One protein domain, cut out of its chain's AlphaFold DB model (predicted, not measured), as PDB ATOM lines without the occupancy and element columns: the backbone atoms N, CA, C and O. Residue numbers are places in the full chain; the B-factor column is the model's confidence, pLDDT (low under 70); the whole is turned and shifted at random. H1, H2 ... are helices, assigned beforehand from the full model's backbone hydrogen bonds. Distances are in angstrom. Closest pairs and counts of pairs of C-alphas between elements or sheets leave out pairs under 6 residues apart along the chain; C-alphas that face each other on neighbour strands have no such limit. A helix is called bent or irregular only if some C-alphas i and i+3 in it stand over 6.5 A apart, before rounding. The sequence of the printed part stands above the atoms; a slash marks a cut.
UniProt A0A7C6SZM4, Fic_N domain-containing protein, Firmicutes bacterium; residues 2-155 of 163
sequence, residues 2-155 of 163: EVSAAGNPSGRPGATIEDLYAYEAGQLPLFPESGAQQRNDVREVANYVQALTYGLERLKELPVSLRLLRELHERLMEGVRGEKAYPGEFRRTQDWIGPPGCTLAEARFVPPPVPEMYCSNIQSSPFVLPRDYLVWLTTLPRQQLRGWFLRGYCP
ATOM      1  N   GLU A   2     143.810 264.794 241.976       37.50
ATOM      2  CA  GLU A   2     144.154 266.184 242.334       37.50
ATOM      3  C   GLU A   2     145.217 266.244 243.449       37.50
ATOM      4  O   GLU A   2     144.946 265.966 244.621       37.50
ATOM      5  N   VAL A   3     146.438 266.661 243.104       42.03
ATOM      6  CA  VAL A   3     147.492 266.983 244.078       42.03
ATOM      7  C   VAL A   3     147.409 268.477 244.421       42.03
ATOM      8  O   VAL A   3     148.293 269.267 244.121       42.03
ATOM      9  N   SER A   4     146.291 268.899 245.014       37.47
ATOM     10  CA  SER A   4     146.112 270.266 245.522       37.47
ATOM     11  C   SER A   4     146.971 270.495 246.764       37.47
ATOM     12  O   SER A   4     146.662 269.943 247.816       37.47
ATOM     13  N   ALA A   5     148.063 271.251 246.680       42.66
ATOM     14  CA  ALA A   5     148.796 271.702 247.861       42.66
ATOM     15  C   ALA A   5     147.948 272.757 248.595       42.66
ATOM     16  O   ALA A   5     148.034 273.949 248.305       42.66
ATOM     17  N   ALA A   6     147.078 272.314 249.505       43.22
ATOM     18  CA  ALA A   6     146.391 273.215 250.417       43.22
ATOM     19  C   ALA A   6     147.455 273.908 251.283       43.22
ATOM     20  O   ALA A   6     148.207 273.245 251.995       43.22
ATOM     21  N   GLY A   7     147.563 275.233 251.168       45.72
ATOM     22  CA  GLY A   7     148.477 276.024 251.988       45.72
ATOM     23  C   GLY A   7     148.143 275.875 253.473       45.72
ATOM     24  O   GLY A   7     146.969 275.857 253.842       45.72
ATOM     25  N   ASN A   8     149.173 275.756 254.316       51.56
ATOM     26  CA  ASN A   8     149.025 275.586 255.759       51.56
ATOM     27  C   ASN A   8     148.331 276.822 256.379       51.56
ATOM     28  O   ASN A   8     148.930 277.901 256.400       51.56
ATOM     29  N   PRO A   9     147.099 276.700 256.914       51.34
ATOM     30  CA  PRO A   9     146.352 277.833 257.466       51.34
ATOM     31  C   PRO A   9     146.943 278.372 258.778       51.34
ATOM     32  O   PRO A   9     146.538 279.435 259.236       51.34
ATOM     33  N   SER A  10     147.894 277.656 259.391       58.12
ATOM     34  CA  SER A  10     148.508 278.040 260.668       58.12
ATOM     35  C   SER A  10     149.678 279.025 260.535       58.12
ATOM     36  O   SER A  10     150.184 279.501 261.547       58.12
ATOM     37  N   GLY A  11     150.150 279.313 259.315       59.38
ATOM     38  CA  GLY A  11     151.330 280.159 259.086       59.38
ATOM     39  C   GLY A  11     152.655 279.563 259.583       59.38
ATOM     40  O   GLY A  11     153.710 280.143 259.324       59.38
ATOM     41  N   ARG A  12     152.637 278.400 260.253       62.28
ATOM     42  CA  ARG A  12     153.848 277.630 260.535       62.28
ATOM     43  C   ARG A  12     154.402 277.050 259.226       62.28
ATOM     44  O   ARG A  12     153.621 276.591 258.383       62.28
ATOM     45  N   PRO A  13     155.733 277.052 259.034       65.31
ATOM     46  CA  PRO A  13     156.348 276.253 257.979       65.31
ATOM     47  C   PRO A  13     155.956 274.774 258.156       65.31
ATOM     48  O   PRO A  13     155.490 274.384 259.228       65.31
ATOM     49  N   GLY A  14     156.106 273.961 257.102       74.19
ATOM     50  CA  GLY A  14     155.882 272.509 257.191       74.19
ATOM     51  C   GLY A  14     156.710 271.849 258.305       74.19
ATOM     52  O   GLY A  14     157.489 272.518 258.980       74.19
ATOM     53  N   ALA A  15     156.541 270.541 258.499       84.81
ATOM     54  CA  ALA A  15     157.189 269.759 259.561       84.81
ATOM     55  C   ALA A  15     158.630 270.200 259.895       84.81
ATOM     56  O   ALA A  15     159.503 270.204 259.019       84.81
ATOM     57  N   THR A  16     158.881 270.557 261.161       88.31
ATOM     58  CA  THR A  16     160.233 270.882 261.642       88.31
ATOM     59  C   THR A  16     160.947 269.639 262.174       88.31
ATOM     60  O   THR A  16     160.348 268.576 262.354       88.31
ATOM     61  N   ILE A  17     162.249 269.760 262.438       89.12
ATOM     62  CA  ILE A  17     163.021 268.659 263.020       89.12
ATOM     63  C   ILE A  17     162.589 268.368 264.465       89.12
ATOM     64  O   ILE A  17     162.551 267.211 264.874       89.12
ATOM     65  N   GLU A  18     162.209 269.397 265.226       87.94
ATOM     66  CA  GLU A  18     161.674 269.243 266.580       87.94
ATOM     67  C   GLU A  18     160.358 268.466 266.562       87.94
ATOM     68  O   GLU A  18     160.171 267.560 267.376       87.94
ATOM     69  N   ASP A  19     159.478 268.773 265.606       87.62
ATOM     70  CA  ASP A  19     158.230 268.038 265.423       87.62
ATOM     71  C   ASP A  19     158.499 266.565 265.074       87.62
ATOM     72  O   ASP A  19     157.827 265.672 265.593       87.62
ATOM     73  N   LEU A  20     159.503 266.288 264.233       89.38
ATOM     74  CA  LEU A  20     159.895 264.919 263.894       89.38
ATOM     75  C   LEU A  20     160.398 264.152 265.124       89.38
ATOM     76  O   LEU A  20     159.944 263.036 265.368       89.38
ATOM     77  N   TYR A  21     161.269 264.748 265.941       90.50
ATOM     78  CA  TYR A  21     161.733 264.103 267.173       90.50
ATOM     79  C   TYR A  21     160.594 263.867 268.166       90.50
ATOM     80  O   TYR A  21     160.504 262.795 268.767       90.50
ATOM     81  N   ALA A  22     159.685 264.833 268.316       88.88
ATOM     82  CA  ALA A  22     158.494 264.657 269.137       88.88
ATOM     83  C   ALA A  22     157.599 263.524 268.605       88.88
ATOM     84  O   ALA A  22     157.014 262.781 269.394       88.88
ATOM     85  N   TYR A  23     157.495 263.363 267.285       88.94
ATOM     86  CA  TYR A  23     156.769 262.261 266.656       88.94
ATOM     87  C   TYR A  23     157.411 260.901 266.936       88.94
ATOM     88  O   TYR A  23     156.714 259.993 267.388       88.94
ATOM     89  N   GLU A  24     158.724 260.771 266.749       87.25
ATOM     90  CA  GLU A  24     159.463 259.532 267.025       87.25
ATOM     91  C   GLU A  24     159.400 259.133 268.505       87.25
ATOM     92  O   GLU A  24     159.247 257.955 268.826       87.25
ATOM     93  N   ALA A  25     159.434 260.111 269.416       89.38
ATOM     94  CA  ALA A  25     159.282 259.883 270.851       89.38
ATOM     95  C   ALA A  25     157.835 259.550 271.280       89.38
ATOM     96  O   ALA A  25     157.588 259.306 272.463       89.38
ATOM     97  N   GLY A  26     156.858 259.583 270.365       83.94
ATOM     98  CA  GLY A  26     155.432 259.425 270.684       83.94
ATOM     99  C   GLY A  26     154.843 260.598 271.481       83.94
ATOM    100  O   GLY A  26     153.770 260.484 272.069       83.94
ATOM    101  N   GLN A  27     155.545 261.730 271.508       83.31
ATOM    102  CA  GLN A  27     155.237 262.921 272.299       83.31
ATOM    103  C   GLN A  27     154.538 264.020 271.494       83.31
ATOM    104  O   GLN A  27     154.088 264.998 272.081       83.31
ATOM    105  N   LEU A  28     154.378 263.870 270.175       76.31
ATOM    106  CA  LEU A  28     153.693 264.857 269.332       76.31
ATOM    107  C   LEU A  28     152.296 265.282 269.850       76.31
ATOM    108  O   LEU A  28     151.983 266.471 269.771       76.31
ATOM    109  N   PRO A  29     151.463 264.393 270.441       72.12
ATOM    110  CA  PRO A  29     150.182 264.788 271.040       72.12
ATOM    111  C   PRO A  29     150.292 265.769 272.218       72.12
ATOM    112  O   PRO A  29     149.301 266.411 272.558       72.12
ATOM    113  N   LEU A  30     151.469 265.896 272.841       69.94
ATOM    114  CA  LEU A  30     151.728 266.824 273.948       69.94
ATOM    115  C   LEU A  30     151.928 268.270 273.474       69.94
ATOM    116  O   LEU A  30     151.956 269.181 274.299       69.94
ATOM    117  N   PHE A  31     152.029 268.488 272.160       70.25
ATOM    118  CA  PHE A  31     152.133 269.804 271.541       70.25
ATOM    119  C   PHE A  31     150.806 270.140 270.837       70.25
ATOM    120  O   PHE A  31     150.683 269.916 269.630       70.25
ATOM    121  N   PRO A  32     149.797 270.666 271.563       60.38
ATOM    122  CA  PRO A  32     148.446 270.905 271.037       60.38
ATOM    123  C   PRO A  32     148.389 271.952 269.914       60.38
ATOM    124  O   PRO A  32     147.438 271.961 269.137       60.38
ATOM    125  N   GLU A  33     149.433 272.775 269.776       60.56
ATOM    126  CA  GLU A  33     149.655 273.690 268.644       60.56
ATOM    127  C   GLU A  33     149.802 272.947 267.298       60.56
ATOM    128  O   GLU A  33     149.642 273.523 266.221       60.56
ATOM    129  N   SER A  34     150.099 271.646 267.341       63.81
ATOM    130  CA  SER A  34     150.281 270.794 266.170       63.81
ATOM    131  C   SER A  34     148.918 270.307 265.683       63.81
ATOM    132  O   SER A  34     148.434 269.238 266.069       63.81
ATOM    133  N   GLY A  35     148.267 271.111 264.843       75.12
ATOM    134  CA  GLY A  35     147.002 270.755 264.194       75.12
ATOM    135  C   GLY A  35     147.076 269.444 263.392       75.12
ATOM    136  O   GLY A  35     148.146 268.889 263.151       75.12
ATOM    137  N   ALA A  36     145.923 268.934 262.944       78.69
ATOM    138  CA  ALA A  36     145.857 267.677 262.185       78.69
ATOM    139  C   ALA A  36     146.728 267.691 260.917       78.69
ATOM    140  O   ALA A  36     147.361 266.686 260.608       78.69
ATOM    141  N   GLN A  37     146.809 268.840 260.238       79.94
ATOM    142  CA  GLN A  37     147.669 269.012 259.071       79.94
ATOM    143  C   GLN A  37     149.153 268.864 259.426       79.94
ATOM    144  O   GLN A  37     149.841 268.087 258.782       79.94
ATOM    145  N   GLN A  38     149.618 269.505 260.504       82.44
ATOM    146  CA  GLN A  38     151.012 269.392 260.947       82.44
ATOM    147  C   GLN A  38     151.382 267.938 261.254       82.44
ATOM    148  O   GLN A  38     152.453 267.474 260.886       82.44
ATOM    149  N   ARG A  39     150.478 267.187 261.893       84.06
ATOM    150  CA  ARG A  39     150.712 265.764 262.173       84.06
ATOM    151  C   ARG A  39     150.838 264.934 260.897       84.06
ATOM    152  O   ARG A  39     151.650 264.015 260.866       84.06
ATOM    153  N   ASN A  40     150.057 265.257 259.866       86.75
ATOM    154  CA  ASN A  40     150.170 264.606 258.563       86.75
ATOM    155  C   ASN A  40     151.496 264.968 257.882       86.75
ATOM    156  O   ASN A  40     152.190 264.066 257.431       86.75
ATOM    157  N   ASP A  41     151.880 266.246 257.886       88.25
ATOM    158  CA  ASP A  41     153.140 266.713 257.300       88.25
ATOM    159  C   ASP A  41     154.350 266.044 257.988       88.25
ATOM    160  O   ASP A  41     155.276 265.576 257.328       88.25
ATOM    161  N   VAL A  42     154.330 265.929 259.322       91.12
ATOM    162  CA  VAL A  42     155.393 265.260 260.096       91.12
ATOM    163  C   VAL A  42     155.427 263.763 259.811       91.12
ATOM    164  O   VAL A  42     156.507 263.190 259.674       91.12
ATOM    165  N   ARG A  43     154.261 263.123 259.671       91.69
ATOM    166  CA  ARG A  43     154.184 261.715 259.276       91.69
ATOM    167  C   ARG A  43     154.745 261.492 257.873       91.69
ATOM    168  O   ARG A  43     155.466 260.524 257.682       91.69
ATOM    169  N   GLU A  44     154.482 262.386 256.920       92.31
ATOM    170  CA  GLU A  44     155.098 262.316 255.589       92.31
ATOM    171  C   GLU A  44     156.628 262.354 255.692       92.31
ATOM    172  O   GLU A  44     157.299 261.496 255.117       92.31
ATOM    173  N   VAL A  45     157.187 263.272 256.491       93.62
ATOM    174  CA  VAL A  45     158.638 263.332 256.752       93.62
ATOM    175  C   VAL A  45     159.161 262.051 257.408       93.62
ATOM    176  O   VAL A  45     160.174 261.508 256.964       93.62
ATOM    177  N   ALA A  46     158.462 261.520 258.412       94.19
ATOM    178  CA  ALA A  46     158.840 260.267 259.059       94.19
ATOM    179  C   ALA A  46     158.831 259.086 258.071       94.19
ATOM    180  O   ALA A  46     159.754 258.269 258.069       94.19
ATOM    181  N   ASN A  47     157.845 259.031 257.172       95.75
ATOM    182  CA  ASN A  47     157.765 258.009 256.134       95.75
ATOM    183  C   ASN A  47     158.941 258.099 255.151       95.75
ATOM    184  O   ASN A  47     159.454 257.059 254.736       95.75
ATOM    185  N   TYR A  48     159.427 259.302 254.806       94.81
ATOM    186  CA  TYR A  48     160.648 259.445 253.998       94.81
ATOM    187  C   TYR A  48     161.854 258.794 254.682       94.81
ATOM    188  O   TYR A  48     162.584 258.034 254.041       94.81
ATOM    189  N   VAL A  49     162.059 259.056 255.978       95.25
ATOM    190  CA  VAL A  49     163.174 258.482 256.751       95.25
ATOM    191  C   VAL A  49     163.068 256.956 256.810       95.25
ATOM    192  O   VAL A  49     164.050 256.253 256.552       95.25
ATOM    193  N   GLN A  50     161.873 256.430 257.083       96.12
ATOM    194  CA  GLN A  50     161.627 254.989 257.146       96.12
ATOM    195  C   GLN A  50     161.827 254.308 255.788       96.12
ATOM    196  O   GLN A  50     162.513 253.287 255.706       96.12
ATOM    197  N   ALA A  51     161.290 254.888 254.711       97.06
ATOM    198  CA  ALA A  51     161.457 254.367 253.361       97.06
ATOM    199  C   ALA A  51     162.936 254.359 252.953       97.06
ATOM    200  O   ALA A  51     163.428 253.339 252.480       97.06
ATOM    201  N   LEU A  52     163.678 255.445 253.188       96.25
ATOM    202  CA  LEU A  52     165.110 255.510 252.874       96.25
ATOM    203  C   LEU A  52     165.924 254.483 253.665       96.25
ATOM    204  O   LEU A  52     166.741 253.775 253.077       96.25
ATOM    205  N   THR A  53     165.669 254.363 254.969       96.88
ATOM    206  CA  THR A  53     166.337 253.375 255.832       96.88
ATOM    207  C   THR A  53     166.093 251.958 255.318       96.88
ATOM    208  O   THR A  53     167.036 251.188 255.129       96.88
ATOM    209  N   TYR A  54     164.837 251.635 254.997       97.31
ATOM    210  CA  TYR A  54     164.477 250.366 254.375       97.31
ATOM    211  C   TYR A  54     165.180 250.160 253.028       97.31
ATOM    212  O   TYR A  54     165.725 249.088 252.777       97.31
ATOM    213  N   GLY A  55     165.201 251.175 252.165       96.19
ATOM    214  CA  GLY A  55     165.820 251.106 250.844       96.19
ATOM    215  C   GLY A  55     167.313 250.813 250.899       96.19
ATOM    216  O   GLY A  55     167.792 249.967 250.148       96.19
ATOM    217  N   LEU A  56     168.041 251.462 251.810       95.94
ATOM    218  CA  LEU A  56     169.474 251.233 252.006       95.94
ATOM    219  C   LEU A  56     169.778 249.795 252.440       95.94
ATOM    220  O   LEU A  56     170.710 249.183 251.920       95.94
ATOM    221  N   GLU A  57     168.970 249.234 253.336       96.75
ATOM    222  CA  GLU A  57     169.086 247.829 253.727       96.75
ATOM    223  C   GLU A  57     168.709 246.891 252.574       96.75
ATOM    224  O   GLU A  57     169.428 245.935 252.275       96.75
ATOM    225  N   ARG A  58     167.632 247.211 251.851       95.75
ATOM    226  CA  ARG A  58     167.137 246.418 250.721       95.75
ATOM    227  C   ARG A  58     168.129 246.350 249.563       95.75
ATOM    228  O   ARG A  58     168.212 245.318 248.897       95.75
ATOM    229  N   LEU A  59     168.926 247.402 249.364       94.69
ATOM    230  CA  LEU A  59     169.962 247.471 248.331       94.69
ATOM    231  C   LEU A  59     171.064 246.409 248.472       94.69
ATOM    232  O   LEU A  59     171.779 246.152 247.504       94.69
ATOM    233  N   LYS A  60     171.194 245.764 249.640       93.56
ATOM    234  CA  LYS A  60     172.114 244.632 249.843       93.56
ATOM    235  C   LYS A  60     171.685 243.380 249.070       93.56
ATOM    236  O   LYS A  60     172.531 242.562 248.726       93.56
ATOM    237  N   GLU A  61     170.390 243.246 248.785       93.19
ATOM    238  CA  GLU A  61     169.796 242.065 248.143       93.19
ATOM    239  C   GLU A  61     169.145 242.371 246.791       93.19
ATOM    240  O   GLU A  61     169.021 241.490 245.943       93.19
ATOM    241  N   LEU A  62     168.698 243.612 246.588       89.25
ATOM    242  CA  LEU A  62     167.957 244.030 245.407       89.25
ATOM    243  C   LEU A  62     168.626 245.270 244.807       89.25
ATOM    244  O   LEU A  62     168.676 246.297 245.481       89.25
ATOM    245  N   PRO A  63     169.108 245.243 243.551       90.38
ATOM    246  CA  PRO A  63     169.628 246.450 242.925       90.38
ATOM    247  C   PRO A  63     168.532 247.516 242.826       90.38
ATOM    248  O   PRO A  63     167.330 247.207 242.856       90.38
ATOM    249  N   VAL A  64     168.945 248.775 242.640       88.81
ATOM    250  CA  VAL A  64     168.003 249.834 242.259       88.81
ATOM    251  C   VAL A  64     167.199 249.319 241.077       88.81
ATOM    252  O   VAL A  64     167.772 248.848 240.107       88.81
ATOM    253  N   SER A  65     165.883 249.304 241.220       87.62
ATOM    254  CA  SER A  65     164.956 248.695 240.275       87.62
ATOM    255  C   SER A  65     163.565 249.251 240.537       87.62
ATOM    256  O   SER A  65     163.287 249.810 241.598       87.62
ATOM    257  N   LEU A  66     162.646 249.060 239.598       89.69
ATOM    258  CA  LEU A  66     161.263 249.497 239.789       89.69
ATOM    259  C   LEU A  66     160.548 248.714 240.885       89.69
ATOM    260  O   LEU A  66     159.645 249.246 241.521       89.69
ATOM    261  N   ARG A  67     160.979 247.476 241.141       91.38
ATOM    262  CA  ARG A  67     160.539 246.724 242.313       91.38
ATOM    263  C   ARG A  67     160.908 247.473 243.594       91.38
ATOM    264  O   ARG A  67     160.022 247.713 244.404       91.38
ATOM    265  N   LEU A  68     162.167 247.901 243.733       93.62
ATOM    266  CA  LEU A  68     162.604 248.692 244.886       93.62
ATOM    267  C   LEU A  68     161.806 249.999 244.995       93.62
ATOM    268  O   LEU A  68     161.304 250.317 246.065       93.62
ATOM    269  N   LEU A  69     161.634 250.735 243.891       93.38
ATOM    270  CA  LEU A  69     160.877 251.994 243.905       93.38
ATOM    271  C   LEU A  69     159.420 251.801 244.338       93.38
ATOM    272  O   LEU A  69     158.885 252.648 245.044       93.38
ATOM    273  N   ARG A  70     158.788 250.686 243.959       94.38
ATOM    274  CA  ARG A  70     157.441 250.329 244.417       94.38
ATOM    275  C   ARG A  70     157.422 249.994 245.912       94.38
ATOM    276  O   ARG A  70     156.603 250.555 246.627       94.38
ATOM    277  N   GLU A  71     158.355 249.170 246.393       96.00
ATOM    278  CA  GLU A  71     158.480 248.836 247.827       96.00
ATOM    279  C   GLU A  71     158.716 250.097 248.695       96.00
ATOM    280  O   GLU A  71     158.223 250.186 249.823       96.00
ATOM    281  N   LEU A  72     159.442 251.088 248.162       96.81
ATOM    282  CA  LEU A  72     159.649 252.397 248.792       96.81
ATOM    283  C   LEU A  72     158.405 253.285 248.736       96.81
ATOM    284  O   LEU A  72     158.054 253.904 249.737       96.81
ATOM    285  N   HIS A  73     157.740 253.349 247.580       96.00
ATOM    286  CA  HIS A  73     156.527 254.143 247.392       96.00
ATOM    287  C   HIS A  73     155.399 253.691 248.324       96.00
ATOM    288  O   HIS A  73     154.697 254.527 248.878       96.00
ATOM    289  N   GLU A  74     155.248 252.382 248.530       96.50
ATOM    290  CA  GLU A  74     154.278 251.822 249.476       96.50
ATOM    291  C   GLU A  74     154.465 252.387 250.889       96.50
ATOM    292  O   GLU A  74     153.530 252.941 251.458       96.50
ATOM    293  N   ARG A  75     155.701 252.343 251.400       96.44
ATOM    294  CA  ARG A  75     156.066 252.885 252.720       96.44
ATOM    295  C   ARG A  75     155.906 254.396 252.791       96.44
ATOM    296  O   ARG A  75     155.471 254.929 253.802       96.44
ATOM    297  N   LEU A  76     156.240 255.098 251.709       95.38
ATOM    298  CA  LEU A  76     156.123 256.551 251.663       95.38
ATOM    299  C   LEU A  76     154.666 257.010 251.837       95.38
ATOM    300  O   LEU A  76     154.407 258.019 252.489       95.38
ATOM    301  N   MET A  77     153.724 256.265 251.257       95.06
ATOM    302  CA  MET A  77     152.302 256.611 251.231       95.06
ATOM    303  C   MET A  77     151.514 256.128 252.461       95.06
ATOM    304  O   MET A  77     150.324 256.422 252.559       95.06
ATOM    305  N   GLU A  78     152.140 255.425 253.407       94.00
ATOM    306  CA  GLU A  78     151.453 254.827 254.555       94.00
ATOM    307  C   GLU A  78     150.843 255.882 255.496       94.00
ATOM    308  O   GLU A  78     151.542 256.735 256.048       94.00
ATOM    309  N   GLY A  79     149.520 255.836 255.697       89.69
ATOM    310  CA  GLY A  79     148.819 256.685 256.665       89.69
ATOM    311  C   GLY A  79     148.920 258.197 256.416       89.69
ATOM    312  O   GLY A  79     148.717 258.975 257.358       89.69
ATOM    313  N   VAL A  80     149.250 258.608 255.187       91.81
ATOM    314  CA  VAL A  80     149.346 260.008 254.742       91.81
ATOM    315  C   VAL A  80     148.343 260.291 253.629       91.81
ATOM    316  O   VAL A  80     147.632 259.410 253.151       91.81
ATOM    317  N   ARG A  81     148.266 261.542 253.175       85.19
ATOM    318  CA  ARG A  81     147.291 261.961 252.159       85.19
ATOM    319  C   ARG A  81     147.329 261.099 250.885       85.19
ATOM    320  O   ARG A  81     146.287 260.876 250.265       85.19
ATOM    321  N   GLY A  82     148.517 260.646 250.491       83.06
ATOM    322  CA  GLY A  82     148.741 259.814 249.311       83.06
ATOM    323  C   GLY A  82     148.365 258.335 249.464       83.06
ATOM    324  O   GLY A  82     148.434 257.604 248.484       83.06
ATOM    325  N   GLU A  83     147.894 257.886 250.631       89.12
ATOM    326  CA  GLU A  83     147.558 256.475 250.903       89.12
ATOM    327  C   GLU A  83     146.532 255.886 249.920       89.12
ATOM    328  O   GLU A  83     146.541 254.697 249.615       89.12
ATOM    329  N   LYS A  84     145.651 256.720 249.358       88.38
ATOM    330  CA  LYS A  84     144.648 256.284 248.371       88.38
ATOM    331  C   LYS A  84     145.153 256.322 246.925       88.38
ATOM    332  O   LYS A  84     144.416 255.943 246.018       88.38
ATOM    333  N   ALA A  85     146.379 256.786 246.690       87.06
ATOM    334  CA  ALA A  85     146.972 256.972 245.366       87.06
ATOM    335  C   ALA A  85     147.773 255.740 244.902       87.06
ATOM    336  O   ALA A  85     148.863 255.868 244.355       87.06
ATOM    337  N   TYR A  86     147.214 254.544 245.110       89.88
ATOM    338  CA  TYR A  86     147.822 253.253 244.757       89.88
ATOM    339  C   TYR A  86     149.260 253.069 245.304       89.88
ATOM    340  O   TYR A  86     150.221 252.998 244.529       89.88
ATOM    341  N   PRO A  87     149.435 252.983 246.638       93.75
ATOM    342  CA  PRO A  87     150.730 252.707 247.258       93.75
ATOM    343  C   PRO A  87     151.389 251.469 246.644       93.75
ATOM    344  O   PRO A  87     150.738 250.456 246.401       93.75
ATOM    345  N   GLY A  88     152.685 251.557 246.347       93.88
ATOM    346  CA  GLY A  88     153.427 250.442 245.753       93.88
ATOM    347  C   GLY A  88     153.041 250.060 244.321       93.88
ATOM    348  O   GLY A  88     153.515 249.044 243.808       93.88
ATOM    349  N   GLU A  89     152.238 250.863 243.624       91.44
ATOM    350  CA  GLU A  89     151.866 250.624 242.232       91.44
ATOM    351  C   GLU A  89     152.127 251.840 241.341       91.44
ATOM    352  O   GLU A  89     152.344 252.958 241.801       91.44
ATOM    353  N   PHE A  90     152.113 251.607 240.029       89.69
ATOM    354  CA  PHE A  90     152.083 252.698 239.065       89.69
ATOM    355  C   PHE A  90     150.681 253.297 238.977       89.69
ATOM    356  O   PHE A  90     149.677 252.604 239.165       89.69
ATOM    357  N   ARG A  91     150.614 254.585 238.614       89.44
ATOM    358  CA  ARG A  91     149.336 255.274 238.436       89.44
ATOM    359  C   ARG A  91     148.460 254.544 237.416       89.44
ATOM    360  O   ARG A  91     148.910 254.145 236.340       89.44
ATOM    361  N   ARG A  92     147.183 254.405 237.766       88.44
ATOM    362  CA  ARG A  92     146.138 253.834 236.900       88.44
ATOM    363  C   ARG A  92     145.272 254.911 236.249       88.44
ATOM    364  O   ARG A  92     144.520 254.622 235.325       88.44
ATOM    365  N   THR A  93     145.378 256.147 236.728       88.69
ATOM    366  CA  THR A  93     144.626 257.306 236.247       88.69
ATOM    367  C   THR A  93     145.576 258.375 235.721       88.69
ATOM    368  O   THR A  93     146.768 258.382 236.033       88.69
ATOM    369  N   GLN A  94     145.055 259.260 234.870       89.81
ATOM    370  CA  GLN A  94     145.823 260.390 234.364       89.81
ATOM    371  C   GLN A  94     146.096 261.385 235.498       89.81
ATOM    372  O   GLN A  94     145.180 261.802 236.216       89.81
ATOM    373  N   ASP A  95     147.352 261.804 235.597       89.31
ATOM    374  CA  ASP A  95     147.764 262.925 236.432       89.31
ATOM    375  C   ASP A  95     148.033 264.155 235.570       89.31
ATOM    376  O   ASP A  95     148.270 264.049 234.366       89.31
ATOM    377  N   TRP A  96     147.984 265.328 236.188       90.44
ATOM    378  CA  TRP A  96     148.338 266.601 235.575       90.44
ATOM    379  C   TRP A  96     148.882 267.542 236.647       90.44
ATOM    380  O   TRP A  96     148.570 267.403 237.829       90.44
ATOM    381  N   ILE A  97     149.733 268.476 236.235       87.00
ATOM    382  CA  ILE A  97     150.384 269.440 237.118       87.00
ATOM    383  C   ILE A  97     149.930 270.835 236.710       87.00
ATOM    384  O   ILE A  97     150.166 271.282 235.586       87.00
ATOM    385  N   GLY A  98     149.322 271.548 237.648       88.19
ATOM    386  CA  GLY A  98     148.916 272.934 237.484       88.19
ATOM    387  C   GLY A  98     148.481 273.538 238.820       88.19
ATOM    388  O   GLY A  98     148.708 272.925 239.866       88.19
ATOM    389  N   PRO A  99     147.910 274.750 238.803       86.50
ATOM    390  CA  PRO A  99     147.371 275.384 240.001       86.50
ATOM    391  C   PRO A  99     146.344 274.491 240.726       86.50
ATOM    392  O   PRO A  99     145.708 273.649 240.086       86.50
ATOM    393  N   PRO A 100     146.144 274.668 242.045       82.81
ATOM    394  CA  PRO A 100     145.078 273.985 242.779       82.81
ATOM    395  C   PRO A 100     143.720 274.134 242.079       82.81
ATOM    396  O   PRO A 100     143.387 275.228 241.625       82.81
ATOM    397  N   GLY A 101     142.951 273.047 241.967       83.62
ATOM    398  CA  GLY A 101     141.657 273.038 241.279       83.62
ATOM    399  C   GLY A 101     141.702 273.138 239.748       83.62
ATOM    400  O   GLY A 101     140.640 273.160 239.130       83.62
ATOM    401  N   CYS A 102     142.882 273.192 239.112       87.00
ATOM    402  CA  CYS A 102     142.954 273.266 237.651       87.00
ATOM    403  C   CYS A 102     142.463 271.976 236.986       87.00
ATOM    404  O   CYS A 102     142.699 270.860 237.468       87.00
ATOM    405  N   THR A 103     141.812 272.130 235.839       91.00
ATOM    406  CA  THR A 103     141.425 271.000 234.996       91.00
ATOM    407  C   THR A 103     142.595 270.526 234.131       91.00
ATOM    408  O   THR A 103     143.604 271.214 233.977       91.00
ATOM    409  N   LEU A 104     142.449 269.355 233.504       86.75
ATOM    410  CA  LEU A 104     143.438 268.835 232.554       86.75
ATOM    411  C   LEU A 104     143.733 269.824 231.410       86.75
ATOM    412  O   LEU A 104     144.869 269.905 230.954       86.75
ATOM    413  N   ALA A 105     142.725 270.582 230.962       88.81
ATOM    414  CA  ALA A 105     142.853 271.556 229.874       88.81
ATOM    415  C   ALA A 105     143.665 272.801 230.272       88.81
ATOM    416  O   ALA A 105     144.282 273.438 229.424       88.81
ATOM    417  N   GLU A 106     143.677 273.131 231.562       91.00
ATOM    418  CA  GLU A 106     144.367 274.295 232.131       91.00
ATOM    419  C   GLU A 106     145.707 273.906 232.773       91.00
ATOM    420  O   GLU A 106     146.406 274.742 233.353       91.00
ATOM    421  N   ALA A 107     146.070 272.623 232.698       90.06
ATOM    422  CA  ALA A 107     147.282 272.103 233.293       90.06
ATOM    423  C   ALA A 107     148.521 272.712 232.629       90.06
ATOM    424  O   ALA A 107     148.657 272.763 231.407       90.06
ATOM    425  N   ARG A 108     149.493 273.103 233.455       91.25
ATOM    426  CA  ARG A 108     150.805 273.559 232.983       91.25
ATOM    427  C   ARG A 108     151.589 272.421 232.332       91.25
ATOM    428  O   ARG A 108     152.409 272.656 231.448       91.25
ATOM    429  N   PHE A 109     151.392 271.204 232.826       88.19
ATOM    430  CA  PHE A 109     152.051 270.017 232.315       88.19
ATOM    431  C   PHE A 109     151.165 268.787 232.487       88.19
ATOM    432  O   PHE A 109     150.594 268.562 233.554       88.19
ATOM    433  N   VAL A 110     151.110 267.962 231.443       89.12
ATOM    434  CA  VAL A 110     150.409 266.681 231.445       89.12
ATOM    435  C   VAL A 110     151.434 265.586 231.129       89.12
ATOM    436  O   VAL A 110     151.967 265.570 230.020       89.12
ATOM    437  N   PRO A 111     151.775 264.701 232.087       88.31
ATOM    438  CA  PRO A 111     152.642 263.558 231.820       88.31
ATOM    439  C   PRO A 111     152.001 262.587 230.811       88.31
ATOM    440  O   PRO A 111     150.779 262.617 230.634       88.31
ATOM    441  N   PRO A 112     152.790 261.678 230.204       88.81
ATOM    442  CA  PRO A 112     152.279 260.709 229.239       88.81
ATOM    443  C   PRO A 112     151.056 259.927 229.755       88.81
ATOM    444  O   PRO A 112     151.022 259.580 230.950       88.81
ATOM    445  N   PRO A 113     150.088 259.612 228.871       90.19
ATOM    446  CA  PRO A 113     148.968 258.733 229.173       90.19
ATOM    447  C   PRO A 113     149.395 257.395 229.773       90.19
ATOM    448  O   PRO A 113     150.482 256.885 229.506       90.19
ATOM    449  N   VAL A 114     148.511 256.793 230.571       88.38
ATOM    450  CA  VAL A 114     148.774 255.514 231.250       88.38
ATOM    451  C   VAL A 114     149.197 254.396 230.275       88.38
ATOM    452  O   VAL A 114     150.186 253.729 230.577       88.38
ATOM    453  N   PRO A 115     148.561 254.201 229.098       87.94
ATOM    454  CA  PRO A 115     149.022 253.198 228.133       87.94
ATOM    455  C   PRO A 115     150.462 253.443 227.663       87.94
ATOM    456  O   PRO A 115     151.286 252.534 227.686       87.94
ATOM    457  N   GLU A 116     150.801 254.690 227.328       85.75
ATOM    458  CA  GLU A 116     152.140 255.069 226.858       85.75
ATOM    459  C   GLU A 116     153.206 254.931 227.952       85.75
ATOM    460  O   GLU A 116     154.341 254.541 227.677       85.75
ATOM    461  N   MET A 117     152.834 255.187 229.210       84.50
ATOM    462  CA  MET A 117     153.697 254.933 230.361       84.50
ATOM    463  C   MET A 117     154.112 253.454 230.416       84.50
ATOM    464  O   MET A 117     155.297 253.168 230.569       84.50
ATOM    465  N   TYR A 118     153.185 252.510 230.237       79.94
ATOM    466  CA  TYR A 118     153.524 251.080 230.227       79.94
ATOM    467  C   TYR A 118     154.326 250.664 228.988       79.94
ATOM    468  O   TYR A 118     155.243 249.851 229.108       79.94
ATOM    469  N   CYS A 119     154.054 251.267 227.827       67.06
ATOM    470  CA  CYS A 119     154.800 251.012 226.592       67.06
ATOM    471  C   CYS A 119     156.275 251.443 226.659       67.06
ATOM    472  O   CYS A 119     157.092 250.935 225.898       67.06
ATOM    473  N   SER A 120     156.651 252.335 227.582       59.75
ATOM    474  CA  SER A 120     158.028 252.836 227.726       59.75
ATOM    475  C   SER A 120     159.030 251.843 228.357       59.75
ATOM    476  O   SER A 120     160.051 252.250 228.902       59.75
ATOM    477  N   ASN A 121     158.777 250.528 228.266       53.38
ATOM    478  CA  ASN A 121     159.615 249.452 228.823       53.38
ATOM    479  C   ASN A 121     159.882 249.555 230.334       53.38
ATOM    480  O   ASN A 121     160.818 248.942 230.849       53.38
ATOM    481  N   ILE A 122     159.031 250.277 231.071       57.75
ATOM    482  CA  ILE A 122     159.097 250.337 232.534       57.75
ATOM    483  C   ILE A 122     159.018 248.905 233.088       57.75
ATOM    484  O   ILE A 122     159.851 248.504 233.877       57.75
ATOM    485  N   GLN A 123     158.125 248.041 232.619       49.78
ATOM    486  CA  GLN A 123     158.021 246.694 233.201       49.78
ATOM    487  C   GLN A 123     159.112 245.688 232.774       49.78
ATOM    488  O   GLN A 123     159.261 244.669 233.444       49.78
ATOM    489  N   SER A 124     159.865 245.934 231.694       47.84
ATOM    490  CA  SER A 124     160.618 244.887 230.975       47.84
ATOM    491  C   SER A 124     162.146 244.928 231.117       47.84
ATOM    492  O   SER A 124     162.820 244.090 230.522       47.84
ATOM    493  N   SER A 125     162.726 245.831 231.913       43.78
ATOM    494  CA  SER A 125     164.187 245.894 232.087       43.78
ATOM    495  C   SER A 125     164.626 245.502 233.502       43.78
ATOM    496  O   SER A 125     164.052 246.007 234.475       43.78
ATOM    497  N   PRO A 126     165.699 244.702 233.675       46.53
ATOM    498  CA  PRO A 126     166.503 244.792 234.879       46.53
ATOM    499  C   PRO A 126     167.208 246.149 234.811       46.53
ATOM    500  O   PRO A 126     168.344 246.248 234.354       46.53
ATOM    501  N   PHE A 127     166.515 247.224 235.200       47.53
ATOM    502  CA  PHE A 127     167.105 248.555 235.298       47.53
ATOM    503  C   PHE A 127     168.080 248.574 236.476       47.53
ATOM    504  O   PHE A 127     167.818 249.204 237.484       47.53
ATOM    505  N   VAL A 128     169.179 247.829 236.380       48.94
ATOM    506  CA  VAL A 128     170.308 247.915 237.294       48.94
ATOM    507  C   VAL A 128     171.001 249.213 236.932       48.94
ATOM    508  O   VAL A 128     171.698 249.279 235.920       48.94
ATOM    509  N   LEU A 129     170.793 250.263 237.728       49.66
ATOM    510  CA  LEU A 129     171.704 251.398 237.677       49.66
ATOM    511  C   LEU A 129     173.101 250.851 237.989       49.66
ATOM    512  O   LEU A 129     173.288 250.292 239.076       49.66
ATOM    513  N   PRO A 130     174.076 250.954 237.064       47.06
ATOM    514  CA  PRO A 130     175.446 250.606 237.380       47.06
ATOM    515  C   PRO A 130     175.870 251.389 238.623       47.06
ATOM    516  O   PRO A 130     175.492 252.551 238.795       47.06
ATOM    517  N   ARG A 131     176.660 250.748 239.484       47.31
ATOM    518  CA  ARG A 131     177.102 251.268 240.791       47.31
ATOM    519  C   ARG A 131     177.831 252.627 240.708       47.31
ATOM    520  O   ARG A 131     177.992 253.289 241.728       47.31
ATOM    521  N   ASP A 132     178.170 253.069 239.496       41.84
ATOM    522  CA  ASP A 132     179.005 254.230 239.176       41.84
ATOM    523  C   ASP A 132     178.230 255.423 238.565       41.84
ATOM    524  O   ASP A 132     178.796 256.261 237.862       41.84
ATOM    525  N   TYR A 133     176.921 255.546 238.815       49.22
ATOM    526  CA  TYR A 133     176.101 256.638 238.256       49.22
ATOM    527  C   TYR A 133     176.451 258.049 238.789       49.22
ATOM    528  O   TYR A 133     176.140 259.051 238.142       49.22
ATOM    529  N   LEU A 134     177.150 258.163 239.926       47.53
ATOM    530  CA  LEU A 134     177.531 259.462 240.511       47.53
ATOM    531  C   LEU A 134     178.478 260.287 239.621       47.53
ATOM    532  O   LEU A 134     178.470 261.512 239.709       47.53
ATOM    533  N   VAL A 135     179.246 259.653 238.727       51.81
ATOM    534  CA  VAL A 135     180.156 260.366 237.808       51.81
ATOM    535  C   VAL A 135     179.413 260.921 236.582       51.81
ATOM    536  O   VAL A 135     179.819 261.938 236.021       51.81
ATOM    537  N   TRP A 136     178.292 260.309 236.188       41.91
ATOM    538  CA  TRP A 136     177.554 260.666 234.966       41.91
ATOM    539  C   TRP A 136     176.623 261.880 235.118       41.91
ATOM    540  O   TRP A 136     176.386 262.592 234.144       41.91
ATOM    541  N   LEU A 137     176.118 262.164 236.326       46.25
ATOM    542  CA  LEU A 137     175.225 263.310 236.567       46.25
ATOM    543  C   LEU A 137     175.935 264.673 236.544       46.25
ATOM    544  O   LEU A 137     175.286 265.690 236.304       46.25
ATOM    545  N   THR A 138     177.245 264.717 236.790       47.09
ATOM    546  CA  THR A 138     178.005 265.976 236.887       47.09
ATOM    547  C   THR A 138     178.797 266.315 235.624       47.09
ATOM    548  O   THR A 138     179.233 267.453 235.475       47.09
ATOM    549  N   THR A 139     178.970 265.366 234.699       45.47
ATOM    550  CA  THR A 139     179.842 265.522 233.518       45.47
ATOM    551  C   THR A 139     179.102 265.689 232.188       45.47
ATOM    552  O   THR A 139     179.738 265.998 231.182       45.47
ATOM    553  N   LEU A 140     177.770 265.566 232.152       41.44
ATOM    554  CA  LEU A 140     176.992 265.787 230.931       41.44
ATOM    555  C   LEU A 140     176.495 267.239 230.796       41.44
ATOM    556  O   LEU A 140     175.733 267.720 231.640       41.44
ATOM    557  N   PRO A 141     176.814 267.935 229.691       49.75
ATOM    558  CA  PRO A 141     176.193 269.211 229.362       49.75
ATOM    559  C   PRO A 141     174.676 269.049 229.179       49.75
ATOM    560  O   PRO A 141     174.214 268.151 228.473       49.75
ATOM    561  N   ARG A 142     173.905 269.988 229.743       44.59
ATOM    562  CA  ARG A 142     172.422 270.085 229.757       44.59
ATOM    563  C   ARG A 142     171.696 269.847 228.414       44.59
ATOM    564  O   ARG A 142     170.477 269.722 228.404       44.59
ATOM    565  N   GLN A 143     172.407 269.807 227.289       42.09
ATOM    566  CA  GLN A 143     171.860 269.728 225.930       42.09
ATOM    567  C   GLN A 143     171.730 268.296 225.372       42.09
ATOM    568  O   GLN A 143     170.999 268.098 224.404       42.09
ATOM    569  N   GLN A 144     172.367 267.277 225.967       43.84
ATOM    570  CA  GLN A 144     172.347 265.904 225.419       43.84
ATOM    571  C   GLN A 144     171.212 264.999 225.932       43.84
ATOM    572  O   GLN A 144     171.009 263.911 225.397       43.84
ATOM    573  N   LEU A 145     170.382 265.466 226.871       45.12
ATOM    574  CA  LEU A 145     169.199 264.722 227.338       45.12
ATOM    575  C   LEU A 145     168.040 264.687 226.316       45.12
ATOM    576  O   LEU A 145     167.093 263.926 226.489       45.12
ATOM    577  N   ARG A 146     168.112 265.458 225.219       42.41
ATOM    578  CA  ARG A 146     167.087 265.459 224.155       42.41
ATOM    579  C   ARG A 146     167.111 264.219 223.251       42.41
ATOM    580  O   ARG A 146     166.101 263.923 222.622       42.41
ATOM    581  N   GLY A 147     168.231 263.497 223.169       32.19
ATOM    582  CA  GLY A 147     168.402 262.395 222.207       32.19
ATOM    583  C   GLY A 147     167.845 261.039 222.654       32.19
ATOM    584  O   GLY A 147     167.502 260.217 221.809       32.19
ATOM    585  N   TRP A 148     167.737 260.803 223.963       39.44
ATOM    586  CA  TRP A 148     167.317 259.505 224.509       39.44
ATOM    587  C   TRP A 148     165.797 259.379 224.673       39.44
ATOM    588  O   TRP A 148     165.261 258.283 224.568       39.44
ATOM    589  N   PHE A 149     165.085 260.498 224.841       38.12
ATOM    590  CA  PHE A 149     163.626 260.513 225.015       38.12
ATOM    591  C   PHE A 149     162.826 260.296 223.712       38.12
ATOM    592  O   PHE A 149     161.635 260.017 223.780       38.12
ATOM    593  N   LEU A 150     163.450 260.415 222.530       39.25
ATOM    594  CA  LEU A 150     162.752 260.414 221.229       39.25
ATOM    595  C   LEU A 150     162.835 259.097 220.433       39.25
ATOM    596  O   LEU A 150     162.258 259.011 219.353       39.25
ATOM    597  N   ARG A 151     163.503 258.051 220.938       34.12
ATOM    598  CA  ARG A 151     163.429 256.695 220.353       34.12
ATOM    599  C   ARG A 151     162.582 255.790 221.241       34.12
ATOM    600  O   ARG A 151     163.071 254.819 221.809       34.12
ATOM    601  N   GLY A 152     161.308 256.143 221.380       37.38
ATOM    602  CA  GLY A 152     160.309 255.266 221.979       37.38
ATOM    603  C   GLY A 152     160.092 254.043 221.090       37.38
ATOM    604  O   GLY A 152     159.427 254.134 220.063       37.38
ATOM    605  N   TYR A 153     160.657 252.900 221.472       39.22
ATOM    606  CA  TYR A 153     160.201 251.611 220.959       39.22
ATOM    607  C   TYR A 153     158.897 251.258 221.681       39.22
ATOM    608  O   TYR A 153     158.917 250.681 222.763       39.22
ATOM    609  N   CYS A 154     157.769 251.638 221.085       35.66
ATOM    610  CA  CYS A 154     156.475 251.029 221.362       35.66
ATOM    611  C   CYS A 154     156.279 249.938 220.298       35.66
ATOM    612  O   CYS A 154     156.081 250.287 219.130       35.66
ATOM    613  N   PRO A 155     156.425 248.636 220.611       35.50
ATOM    614  CA  PRO A 155     156.032 247.609 219.657       35.50
ATOM    615  C   PRO A 155     154.520 247.742 219.399       35.50
ATOM    616  O   PRO A 155     153.768 247.962 220.354       35.50
TER     617      PRO A 155
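Overview. This is residues 2 to 155 of the 163 residues of the protein "Fic_N domain-containing protein" of Firmicutes bacterium (UniProt A0A7C6SZM4). With little regular structure, the model is a helical hairpin of H2 and H3, with H1 crossing H2 and long loops beyond; residues 132 to 148, with H6, stick out. The printed part has 154 residues, six named helices, H1 to H6, and no named strand; it is all helix, with under half of the residues in named elements. It is loose, with a radius of gyration of the C-alphas of 19.2 A, and spans 56 by 44 by 31 A.

Arrangement. H1, residues 17 to 24, touches H2, residues 36 to 58, at residues 42 to 46 alone, about perpendicular at 76 degrees; the closest C-alphas, of Leu 20 and Val 42, are 5.9 A apart. H2 and H3, residues 66 to 76, touch as a hairpin, opposite ways at a shallow tilt of 33 degrees, only just short of steep; the closest C-alphas, of Asn 47 and Leu 76, are 5.0 A apart. H4, residues 81 to 84, is near H3. H5, residues 114 to 119, and H6, residues 133 to 139, touch no helix. Every O i to N i+4 pair is within hydrogen-bond range in H1, H2 and H5, 6 of 7 in H3 and 0 of 3 in H6, with 1 of 4 O i to N i+3 pairs there; H4 is too short.

Along the chain. H1 begins at C-alpha 17 (163.021, 268.659, 263.020). H2 is 32.2 A long and H3 14.7 A. H4 is irregular, C-alphas 81 and 84 being 7.3 A apart. H6 ends at C-alpha 139 (179.842, 265.522, 233.518).

Size, cuts and confidence. The printed part has no cut. The links H1 to H2, H4 to H5 and H5 to H6 are long. Low pLDDT, under 70, covers residues 2 to 13, 30, 32 to 34 and 119 to 155.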